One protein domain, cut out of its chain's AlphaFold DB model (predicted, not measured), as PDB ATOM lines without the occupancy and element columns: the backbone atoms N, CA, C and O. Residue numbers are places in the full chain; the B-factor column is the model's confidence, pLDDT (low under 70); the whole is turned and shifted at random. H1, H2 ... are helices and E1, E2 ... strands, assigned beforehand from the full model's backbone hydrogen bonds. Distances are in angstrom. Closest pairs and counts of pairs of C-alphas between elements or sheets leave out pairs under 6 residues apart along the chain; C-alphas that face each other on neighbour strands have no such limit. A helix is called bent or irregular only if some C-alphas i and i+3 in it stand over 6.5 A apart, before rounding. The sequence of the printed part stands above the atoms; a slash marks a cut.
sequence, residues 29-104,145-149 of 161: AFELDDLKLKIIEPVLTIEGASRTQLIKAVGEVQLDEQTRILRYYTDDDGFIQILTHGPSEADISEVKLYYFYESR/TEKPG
ATOM      1  N   ALA A  29     129.397 118.306 141.610       93.88
ATOM      2  CA  ALA A  29     129.420 117.080 140.823       93.88
ATOM      3  C   ALA A  29     129.068 117.381 139.367       93.88
ATOM      4  O   ALA A  29     128.353 118.349 139.092       93.88
ATOM      5  N   PHE A  30     129.553 116.546 138.456       93.69
ATOM      6  CA  PHE A  30     129.135 116.543 137.058       93.69
ATOM      7  C   PHE A  30     128.663 115.147 136.655       93.69
ATOM      8  O   PHE A  30     128.995 114.152 137.303       93.69
ATOM      9  N   GLU A  31     127.856 115.094 135.600       93.62
ATOM     10  CA  GLU A  31     127.393 113.839 135.021       93.62
ATOM     11  C   GLU A  31     128.007 113.632 133.643       93.62
ATOM     12  O   GLU A  31     128.050 114.548 132.818       93.62
ATOM     13  N   LEU A  32     128.452 112.406 133.400       91.25
ATOM     14  CA  LEU A  32     128.789 111.918 132.079       91.25
ATOM     15  C   LEU A  32     127.528 111.354 131.413       91.25
ATOM     16  O   LEU A  32     126.665 110.762 132.058       91.25
ATOM     17  N   ASP A  33     127.404 111.561 130.107       91.94
ATOM     18  CA  ASP A  33     126.289 111.027 129.327       91.94
ATOM     19  C   ASP A  33     126.505 109.526 129.076       91.94
ATOM     20  O   ASP A  33     127.386 109.140 128.303       91.94
ATOM     21  N   ASP A  34     125.681 108.689 129.712       86.88
ATOM     22  CA  ASP A  34     125.757 107.222 129.626       86.88
ATOM     23  C   ASP A  34     125.735 106.690 128.192       86.88
ATOM     24  O   ASP A  34     126.389 105.694 127.884       86.88
ATOM     25  N   LEU A  35     124.939 107.304 127.311       90.62
ATOM     26  CA  LEU A  35     124.816 106.829 125.939       90.62
ATOM     27  C   LEU A  35     126.094 107.140 125.169       90.62
ATOM     28  O   LEU A  35     126.590 106.285 124.438       90.62
ATOM     29  N   LYS A  36     126.636 108.350 125.341       89.19
ATOM     30  CA  LYS A  36     127.900 108.735 124.708       89.19
ATOM     31  C   LYS A  36     129.047 107.869 125.206       89.19
ATOM     32  O   LYS A  36     129.797 107.381 124.370       89.19
ATOM     33  N   LEU A  37     129.138 107.642 126.519       87.62
ATOM     34  CA  LEU A  37     130.158 106.778 127.111       87.62
ATOM     35  C   LEU A  37     130.103 105.370 126.523       87.62
ATOM     36  O   LEU A  37     131.097 104.927 125.970       87.62
ATOM     37  N   LYS A  38     128.934 104.719 126.502       87.50
ATOM     38  CA  LYS A  38     128.791 103.360 125.941       87.50
ATOM     39  C   LYS A  38     129.216 103.237 124.478       87.50
ATOM     40  O   LYS A  38     129.608 102.160 124.045       87.50
ATOM     41  N   ILE A  39     129.082 104.310 123.699       90.50
ATOM     42  CA  ILE A  39     129.488 104.321 122.288       90.50
ATOM     43  C   ILE A  39     131.013 104.405 122.155       90.50
ATOM     44  O   ILE A  39     131.562 103.805 121.235       90.50
ATOM     45  N   ILE A  40     131.685 105.151 123.037       89.00
ATOM     46  CA  ILE A  40     133.130 105.402 122.941       89.00
ATOM     47  C   ILE A  40     133.973 104.460 123.803       89.00
ATOM     48  O   ILE A  40     135.120 104.226 123.462       89.00
ATOM     49  N   GLU A  41     133.426 103.892 124.876       85.56
ATOM     50  CA  GLU A  41     134.124 103.002 125.814       85.56
ATOM     51  C   GLU A  41     134.894 101.861 125.118       85.56
ATOM     52  O   GLU A  41     136.057 101.679 125.456       85.56
ATOM     53  N   PRO A  42     134.379 101.193 124.058       86.31
ATOM     54  CA  PRO A  42     135.139 100.153 123.351       86.31
ATOM     55  C   PRO A  42     136.407 100.634 122.628       86.31
ATOM     56  O   PRO A  42     137.194  99.808 122.175       86.31
ATOM     57  N   VAL A  43     136.569 101.947 122.434       85.56
ATOM     58  CA  VAL A  43     137.761 102.560 121.824       85.56
ATOM     59  C   VAL A  43     138.567 103.384 122.830       85.56
ATOM     60  O   VAL A  43     139.495 104.090 122.441       85.56
ATOM     61  N   LEU A  44     138.206 103.330 124.113       85.31
ATOM     62  CA  LEU A  44     138.969 103.920 125.201       85.31
ATOM     63  C   LEU A  44     139.753 102.829 125.928       85.31
ATOM     64  O   LEU A  44     139.370 101.668 125.943       85.31
ATOM     65  N   THR A  45     140.847 103.222 126.573       85.56
ATOM     66  CA  THR A  45     141.590 102.354 127.502       85.56
ATOM     67  C   THR A  45     140.988 102.365 128.914       85.56
ATOM     68  O   THR A  45     141.491 101.715 129.820       85.56
ATOM     69  N   ILE A  46     139.941 103.165 129.136       83.81
ATOM     70  CA  ILE A  46     139.246 103.260 130.420       83.81
ATOM     71  C   ILE A  46     137.942 102.473 130.333       83.81
ATOM     72  O   ILE A  46     137.252 102.536 129.316       83.81
ATOM     73  N   GLU A  47     137.583 101.797 131.417       80.50
ATOM     74  CA  GLU A  47     136.329 101.057 131.538       80.50
ATOM     75  C   GLU A  47     135.612 101.458 132.827       80.50
ATOM     76  O   GLU A  47     136.245 101.761 133.840       80.50
ATOM     77  N   GLY A  48     134.281 101.443 132.805       82.25
ATOM     78  CA  GLY A  48     133.475 101.562 134.018       82.25
ATOM     79  C   GLY A  48     133.485 102.942 134.676       82.25
ATOM     80  O   GLY A  48     133.185 103.032 135.865       82.25
ATOM     81  N   ALA A  49     133.786 104.004 133.921       86.44
ATOM     82  CA  ALA A  49     133.725 105.384 134.400       86.44
ATOM     83  C   ALA A  49     132.377 105.676 135.087       86.44
ATOM     84  O   ALA A  49     131.310 105.508 134.484       86.44
ATOM     85  N   SER A  50     132.414 106.144 136.338       88.56
ATOM     86  CA  SER A  50     131.199 106.496 137.069       88.56
ATOM     87  C   SER A  50     130.444 107.600 136.333       88.56
ATOM     88  O   SER A  50     131.005 108.640 135.971       88.56
ATOM     89  N   ARG A  51     129.132 107.402 136.164       90.06
ATOM     90  CA  ARG A  51     128.237 108.404 135.575       90.06
ATOM     91  C   ARG A  51     128.306 109.723 136.337       90.06
ATOM     92  O   ARG A  51     128.326 110.785 135.725       90.06
ATOM     93  N   THR A  52     128.290 109.658 137.663       93.31
ATOM     94  CA  THR A  52     128.305 110.838 138.525       93.31
ATOM     95  C   THR A  52     129.670 110.954 139.174       93.31
ATOM     96  O   THR A  52     130.122 110.033 139.850       93.31
ATOM     97  N   GLN A  53     130.293 112.107 138.981       93.88
ATOM     98  CA  GLN A  53     131.660 112.390 139.393       93.88
ATOM     99  C   GLN A  53     131.647 113.536 140.398       93.88
ATOM    100  O   GLN A  53     131.261 114.656 140.049       93.88
ATOM    101  N   LEU A  54     132.039 113.282 141.647       94.94
ATOM    102  CA  LEU A  54     132.062 114.293 142.703       94.94
ATOM    103  C   LEU A  54     133.464 114.885 142.841       94.94
ATOM    104  O   LEU A  54     134.430 114.189 143.134       94.94
ATOM    105  N   ILE A  55     133.574 116.204 142.713       94.81
ATOM    106  CA  ILE A  55     134.849 116.916 142.782       94.81
ATOM    107  C   ILE A  55     135.304 117.019 144.241       94.81
ATOM    108  O   ILE A  55     134.706 117.732 145.056       94.81
ATOM    109  N   LYS A  56     136.396 116.328 144.566       93.31
ATOM    110  CA  LYS A  56     136.989 116.264 145.911       93.31
ATOM    111  C   LYS A  56     138.152 117.221 146.105       93.31
ATOM    112  O   LYS A  56     138.393 117.649 147.233       93.31
ATOM    113  N   ALA A  57     138.854 117.569 145.033       92.50
ATOM    114  CA  ALA A  57     139.945 118.530 145.078       92.50
ATOM    115  C   ALA A  57     140.027 119.328 143.780       92.50
ATOM    116  O   ALA A  57     139.581 118.890 142.722       92.50
ATOM    117  N   VAL A  58     140.617 120.514 143.885       94.25
ATOM    118  CA  VAL A  58     140.869 121.401 142.755       94.25
ATOM    119  C   VAL A  58     142.301 121.902 142.814       94.25
ATOM    120  O   VAL A  58     142.834 122.135 143.905       94.25
ATOM    121  N   GLY A  59     142.911 122.080 141.652       92.25
ATOM    122  CA  GLY A  59     144.263 122.597 141.526       92.25
ATOM    123  C   GLY A  59     144.422 123.491 140.309       92.25
ATOM    124  O   GLY A  59     143.666 123.406 139.341       92.25
ATOM    125  N   GLU A  60     145.403 124.379 140.393       93.38
ATOM    126  CA  GLU A  60     145.749 125.323 139.340       93.38
ATOM    127  C   GLU A  60     147.249 125.254 139.062       93.38
ATOM    128  O   GLU A  60     148.075 125.357 139.974       93.38
ATOM    129  N   VAL A  61     147.607 125.114 137.791       93.31
ATOM    130  CA  VAL A  61     148.982 125.225 137.304       93.31
ATOM    131  C   VAL A  61     149.056 126.459 136.417       93.31
ATOM    132  O   VAL A  61     148.404 126.520 135.377       93.31
ATOM    133  N   GLN A  62     149.879 127.429 136.801       92.19
ATOM    134  CA  GLN A  62     150.183 128.577 135.952       92.19
ATOM    135  C   GLN A  62     151.359 128.214 135.038       92.19
ATOM    136  O   GLN A  62     152.424 127.862 135.549       92.19
ATOM    137  N   LEU A  63     151.170 128.275 133.716       90.19
ATOM    138  CA  LEU A  63     152.210 127.933 132.736       90.19
ATOM    139  C   LEU A  63     152.976 129.165 132.250       90.19
ATOM    140  O   LEU A  63     154.199 129.126 132.150       90.19
ATOM    141  N   ASP A  64     152.263 130.262 132.001       88.69
ATOM    142  CA  ASP A  64     152.822 131.576 131.664       88.69
ATOM    143  C   ASP A  64     151.911 132.689 132.229       88.69
ATOM    144  O   ASP A  64     151.181 132.438 133.178       88.69
ATOM    145  N   GLU A  65     151.944 133.926 131.731       88.50
ATOM    146  CA  GLU A  65     151.089 135.012 132.250       88.50
ATOM    147  C   GLU A  65     149.592 134.861 131.909       88.50
ATOM    148  O   GLU A  65     148.743 135.405 132.617       88.50
ATOM    149  N   GLN A  66     149.252 134.135 130.844       91.81
ATOM    150  CA  GLN A  66     147.894 134.023 130.296       91.81
ATOM    151  C   GLN A  66     147.386 132.577 130.265       91.81
ATOM    152  O   GLN A  66     146.187 132.337 130.395       91.81
ATOM    153  N   THR A  67     148.292 131.609 130.168       93.19
ATOM    154  CA  THR A  67     147.992 130.186 130.083       93.19
ATOM    155  C   THR A  67     147.997 129.541 131.462       93.19
ATOM    156  O   THR A  67     149.007 129.552 132.177       93.19
ATOM    157  N   ARG A  68     146.880 128.901 131.814       93.62
ATOM    158  CA  ARG A  68     146.761 128.080 133.022       93.62
ATOM    159  C   ARG A  68     146.055 126.760 132.741       93.62
ATOM    160  O   ARG A  68     145.235 126.653 131.829       93.62
ATOM    161  N   ILE A  69     146.366 125.773 133.570       94.94
ATOM    162  CA  ILE A  69     145.663 124.500 133.641       94.94
ATOM    163  C   ILE A  69     144.872 124.454 134.944       94.94
ATOM    164  O   ILE A  69     145.427 124.687 136.017       94.94
ATOM    165  N   LEU A  70     143.593 124.106 134.850       95.31
ATOM    166  CA  LEU A  70     142.741 123.805 135.997       95.31
ATOM    167  C   LEU A  70     142.505 122.298 136.061       95.31
ATOM    168  O   LEU A  70     142.178 121.688 135.042       95.31
ATOM    169  N   ARG A  71     142.661 121.700 137.244       95.75
ATOM    170  CA  ARG A  71     142.384 120.278 137.488       95.75
ATOM    171  C   ARG A  71     141.305 120.110 138.541       95.75
ATOM    172  O   ARG A  71     141.385 120.709 139.612       95.75
ATOM    173  N   TYR A  72     140.325 119.270 138.237       95.94
ATOM    174  CA  TYR A  72     139.209 118.925 139.114       95.94
ATOM    175  C   TYR A  72     139.257 117.423 139.383       95.94
ATOM    176  O   TYR A  72     138.829 116.637 138.541       95.94
ATOM    177  N   TYR A  73     139.803 117.038 140.535       95.06
ATOM    178  CA  TYR A  73     139.960 115.642 140.939       95.06
ATOM    179  C   TYR A  73     138.646 115.095 141.471       95.06
ATOM    180  O   TYR A  73     138.010 115.723 142.330       95.06
ATOM    181  N   THR A  74     138.255 113.937 140.960       94.62
ATOM    182  CA  THR A  74     136.983 113.294 141.277       94.62
ATOM    183  C   THR A  74     137.161 112.212 142.339       94.62
ATOM    184  O   THR A  74     138.261 111.982 142.842       94.62
ATOM    185  N   ASP A  75     136.061 111.585 142.743       93.88
ATOM    186  CA  ASP A  75     136.042 110.411 143.612       93.88
ATOM    187  C   ASP A  75     136.097 109.072 142.863       93.88
ATOM    188  O   ASP A  75     135.944 108.031 143.495       93.88
ATOM    189  N   ASP A  76     136.342 109.110 141.555       92.50
ATOM    190  CA  ASP A  76     136.405 107.954 140.654       92.50
ATOM    191  C   ASP A  76     137.806 107.812 140.034       92.50
ATOM    192  O   ASP A  76     137.946 107.608 138.835       92.50
ATOM    193  N   ASP A  77     138.860 108.028 140.829       87.50
ATOM    194  CA  ASP A  77     140.266 107.855 140.417       87.50
ATOM    195  C   ASP A  77     140.639 108.543 139.083       87.50
ATOM    196  O   ASP A  77     141.413 108.041 138.260       87.50
ATOM    197  N   GLY A  78     140.108 109.752 138.894       92.00
ATOM    198  CA  GLY A  78     140.331 110.568 137.710       92.00
ATOM    199  C   GLY A  78     140.255 112.067 137.984       92.00
ATOM    200  O   GLY A  78     140.056 112.535 139.112       92.00
ATOM    201  N   PHE A  79     140.451 112.853 136.930       95.00
ATOM    202  CA  PHE A  79     140.284 114.302 136.982       95.00
ATOM    203  C   PHE A  79     139.907 114.895 135.624       95.00
ATOM    204  O   PHE A  79     140.330 114.419 134.571       95.00
ATOM    205  N   ILE A  80     139.156 115.998 135.650       96.00
ATOM    206  CA  ILE A  80     139.010 116.870 134.479       96.00
ATOM    207  C   ILE A  80     140.173 117.852 134.455       96.00
ATOM    208  O   ILE A  80     140.461 118.497 135.465       96.00
ATOM    209  N   GLN A  81     140.796 118.011 133.291       96.06
ATOM    210  CA  GLN A  81     141.775 119.051 133.017       96.06
ATOM    211  C   GLN A  81     141.217 120.056 132.009       96.06
ATOM    212  O   GLN A  81     140.774 119.664 130.930       96.06
ATOM    213  N   ILE A  82     141.296 121.343 132.340       96.62
ATOM    214  CA  ILE A  82     140.956 122.450 131.442       96.62
ATOM    215  C   ILE A  82     142.223 123.247 131.151       96.62
ATOM    216  O   ILE A  82     142.876 123.710 132.086       96.62
ATOM    217  N   LEU A  83     142.547 123.429 129.872       95.69
ATOM    218  CA  LEU A  83     143.573 124.362 129.411       95.69
ATOM    219  C   LEU A  83     142.893 125.643 128.923       95.69
ATOM    220  O   LEU A  83     141.970 125.599 128.108       95.69
ATOM    221  N   THR A  84     143.345 126.786 129.428       95.81
ATOM    222  CA  THR A  84     142.829 128.103 129.037       95.81
ATOM    223  C   THR A  84     143.968 129.092 128.840       95.81
ATOM    224  O   THR A  84     144.965 129.034 129.561       95.81
ATOM    225  N   HIS A  85     143.805 129.994 127.871       95.19
ATOM    226  CA  HIS A  85     144.752 131.067 127.538       95.19
ATOM    227  C   HIS A  85     144.278 132.447 128.021       95.19
ATOM    228  O   HIS A  85     144.739 133.476 127.531       95.19
ATOM    229  N   GLY A  86     143.334 132.489 128.962       90.94
ATOM    230  CA  GLY A  86     142.803 133.744 129.470       90.94
ATOM    231  C   GLY A  86     141.931 133.581 130.711       90.94
ATOM    232  O   GLY A  86     141.784 132.488 131.264       90.94
ATOM    233  N   PRO A  87     141.399 134.681 131.259       85.88
ATOM    234  CA  PRO A  87     140.605 134.648 132.480       85.88
ATOM    235  C   PRO A  87     139.196 134.084 132.263       85.88
ATOM    236  O   PRO A  87     138.604 133.618 133.232       85.88
ATOM    237  N   SER A  88     138.662 134.118 131.040       90.25
ATOM    238  CA  SER A  88     137.269 133.777 130.763       90.25
ATOM    239  C   SER A  88     137.098 132.353 130.236       90.25
ATOM    240  O   SER A  88     138.030 131.728 129.734       90.25
ATOM    241  N   GLU A  89     135.869 131.841 130.306       92.12
ATOM    242  CA  GLU A  89     135.524 130.545 129.707       92.12
ATOM    243  C   GLU A  89     135.599 130.561 128.173       92.12
ATOM    244  O   GLU A  89     135.758 129.513 127.557       92.12
ATOM    245  N   ALA A  90     135.538 131.741 127.547       93.69
ATOM    246  CA  ALA A  90     135.725 131.876 126.103       93.69
ATOM    247  C   ALA A  90     137.177 131.599 125.667       93.69
ATOM    248  O   ALA A  90     137.417 131.348 124.490       93.69
ATOM    249  N   ASP A  91     138.125 131.613 126.608       95.50
ATOM    250  CA  ASP A  91     139.552 131.395 126.357       95.50
ATOM    251  C   ASP A  91     139.970 129.921 126.540       95.50
ATOM    252  O   ASP A  91     141.162 129.596 126.507       95.50
ATOM    253  N   ILE A  92     139.006 129.023 126.780       96.56
ATOM    254  CA  ILE A  92     139.244 127.583 126.926       96.56
ATOM    255  C   ILE A  92     139.620 127.001 125.566       96.56
ATOM    256  O   ILE A  92     138.844 127.065 124.614       96.56
ATOM    257  N   SER A  93     140.802 126.394 125.493       95.38
ATOM    258  CA  SER A  93     141.275 125.704 124.295       95.38
ATOM    259  C   SER A  93     141.000 124.207 124.346       95.38
ATOM    260  O   SER A  93     140.786 123.589 123.304       95.38
ATOM    261  N   GLU A  94     140.979 123.616 125.543       95.25
ATOM    262  CA  GLU A  94     140.839 122.174 125.687       95.25
ATOM    263  C   GLU A  94     140.220 121.756 127.026       95.25
ATOM    264  O   GLU A  94     140.505 122.335 128.075       95.25
ATOM    265  N   VAL A  95     139.407 120.695 126.975       95.50
ATOM    266  CA  VAL A  95     138.872 119.982 128.138       95.50
ATOM    267  C   VAL A  95     139.106 118.489 127.931       95.50
ATOM    268  O   VAL A  95     138.682 117.930 126.920       95.50
ATOM    269  N   LYS A  96     139.774 117.838 128.883       93.62
ATOM    270  CA  LYS A  96     140.046 116.395 128.859       93.62
ATOM    271  C   LYS A  96     139.619 115.745 130.167       93.62
ATOM    272  O   LYS A  96     139.809 116.325 131.235       93.62
ATOM    273  N   LEU A  97     139.104 114.525 130.074       92.06
ATOM    274  CA  LEU A  97     138.894 113.638 131.210       92.06
ATOM    275  C   LEU A  97     140.051 112.639 131.260       92.06
ATOM    276  O   LEU A  97     140.324 111.967 130.267       92.06
ATOM    277  N   TYR A  98     140.732 112.579 132.397       91.88
ATOM    278  CA  TYR A  98     141.852 111.682 132.643       91.88
ATOM    279  C   TYR A  98     141.493 110.665 133.717       91.88
ATOM    280  O   TYR A  98     140.867 111.016 134.715       91.88
ATOM    281  N   TYR A  99     141.978 109.444 133.528       91.00
ATOM    282  CA  TYR A  99     141.978 108.375 134.521       91.00
ATOM    283  C   TYR A  99     143.392 107.840 134.683       91.00
ATOM    284  O   TYR A  99     144.183 107.845 133.733       91.00
ATOM    285  N   PHE A 100     143.712 107.378 135.886       88.50
ATOM    286  CA  PHE A 100     144.978 106.700 136.122       88.50
ATOM    287  C   PHE A 100     144.903 105.274 135.582       88.50
ATOM    288  O   PHE A 100     144.132 104.463 136.077       88.50
ATOM    289  N   TYR A 101     145.733 104.964 134.586       85.50
ATOM    290  CA  TYR A 101     145.873 103.591 134.100       85.50
ATOM    291  C   TYR A 101     146.686 102.731 135.079       85.50
ATOM    292  O   TYR A 101     146.298 101.625 135.439       85.50
ATOM    293  N   GLU A 102     147.815 103.258 135.557       86.56
ATOM    294  CA  GLU A 102     148.699 102.562 136.487       86.56
ATOM    295  C   GLU A 102     149.383 103.565 137.421       86.56
ATOM    296  O   GLU A 102     149.749 104.670 137.017       86.56
ATOM    297  N   SER A 103     149.589 103.163 138.675       87.31
ATOM    298  CA  SER A 103     150.394 103.903 139.649       87.31
ATOM    299  C   SER A 103     151.616 103.078 140.040       87.31
ATOM    300  O   SER A 103     151.486 102.039 140.683       87.31
ATOM    301  N   ARG A 104     152.811 103.548 139.665       88.94
ATOM    302  CA  ARG A 104     154.088 102.893 139.990       88.94
ATOM    303  C   ARG A 104     154.824 103.663 141.090       88.94
ATOM    304  O   ARG A 104     155.071 104.857 140.905       88.94
ATOM    305  N   THR A 145     154.272 122.911 138.415       89.00
ATOM    306  CA  THR A 145     153.942 123.075 139.836       89.00
ATOM    307  C   THR A 145     152.475 123.422 139.988       89.00
ATOM    308  O   THR A 145     152.020 124.474 139.542       89.00
ATOM    309  N   GLU A 146     151.750 122.536 140.655       90.50
ATOM    310  CA  GLU A 146     150.334 122.707 140.939       90.50
ATOM    311  C   GLU A 146     150.125 123.366 142.300       90.50
ATOM    312  O   GLU A 146     150.689 122.953 143.316       90.50
ATOM    313  N   LYS A 147     149.296 124.408 142.317       88.50
ATOM    314  CA  LYS A 147     148.816 125.038 143.540       88.50
ATOM    315  C   LYS A 147     147.475 124.402 143.900       88.50
ATOM    316  O   LYS A 147     146.535 124.521 143.113       88.50
ATOM    317  N   PRO A 148     147.343 123.759 145.072       80.75
ATOM    318  CA  PRO A 148     146.045 123.279 145.518       80.75
ATOM    319  C   PRO A 148     145.123 124.481 145.736       80.75
ATOM    320  O   PRO A 148     145.488 125.442 146.416       80.75
ATOM    321  N   GLY A 149     143.914 124.423 145.180       63.78
ATOM    322  CA  GLY A 149     142.910 125.482 145.313       63.78
ATOM    323  C   GLY A 149     142.234 125.524 146.686       63.78
ATOM    324  O   GLY A 149     141.287 126.274 146.883       63.78
TER     325      GLY A 149
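Overview. This is residues 29 to 104 and 145 to 149 of the 161 residues of an uncharacterized protein of Photobacterium aphoticum (UniProt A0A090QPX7). A twisted antiparallel sheet of four longer strands, E3 to E6, with the short E7 along one edge, makes the main body; at one end of the longest axis, off this sheet, lie the irregular helix H1 and the small strand pair E1 and E2. The printed part has 81 residues with one named helix and seven named strands, along the chain E1 H1 E2 E3 E4 E5 E6 E7, of mixed class. The large sheet's order is E6 E5 E4 E3 E7. The whole is only just compact, close to loose, with a radius of gyration of the C-alphas of 14.0 A, and spans 39 by 31 by 22 A.

Along the chain. E1, residues 29 to 31, begins at C-alpha 29 (129.420, 117.080, 140.823). H1, residues 34 to 43, is 15.1 A long and irregular: C-alphas 39 and 42 are 7.1 A apart. E2 is residues 52 to 54. E3, residues 57 to 62, measures 17.0 A, E4, 68 to 73, 16.2 A, and E5, 78 to 84, 19.7 A. E6, 92 to 99, measures 20.8 A and ends at (141.978, 108.375, 134.521). E7 is residues 146 to 148.

Arrangement. E3 E4 E5 E6 form a meander, each strand the antiparallel neighbour of the one before, in three hairpins. Within hydrogen-bond range across the neighbour strands are N 96 and O 81 of E6 and E5, 2.9 A apart, N 82 and O 70 of E5 and E4, 2.9 A apart, and N 61 and O 69 of E3 and E4, 2.8 A apart. Edge strand E7 is antiparallel to E3, with N 147 and O 60 2.8 A apart. E2 runs on into E3 at 72 degrees; it is antiparallel to E1, with N 53 and O 30 2.9 A apart. H1 is not on the large sheet; 4 of its 6 O i to N i+4 pairs are within range.

Size, cuts and confidence. The C-alphas farthest apart, of Pro 42 and Glu 65, are 39.4 A apart. Residues 105 to 144 are not printed, and C-alphas 104 and 145 are 20.2 A apart across this cut. Of the links printed whole, none is long. Mean pLDDT of the printed part is 90.8; residue 149 is under 70.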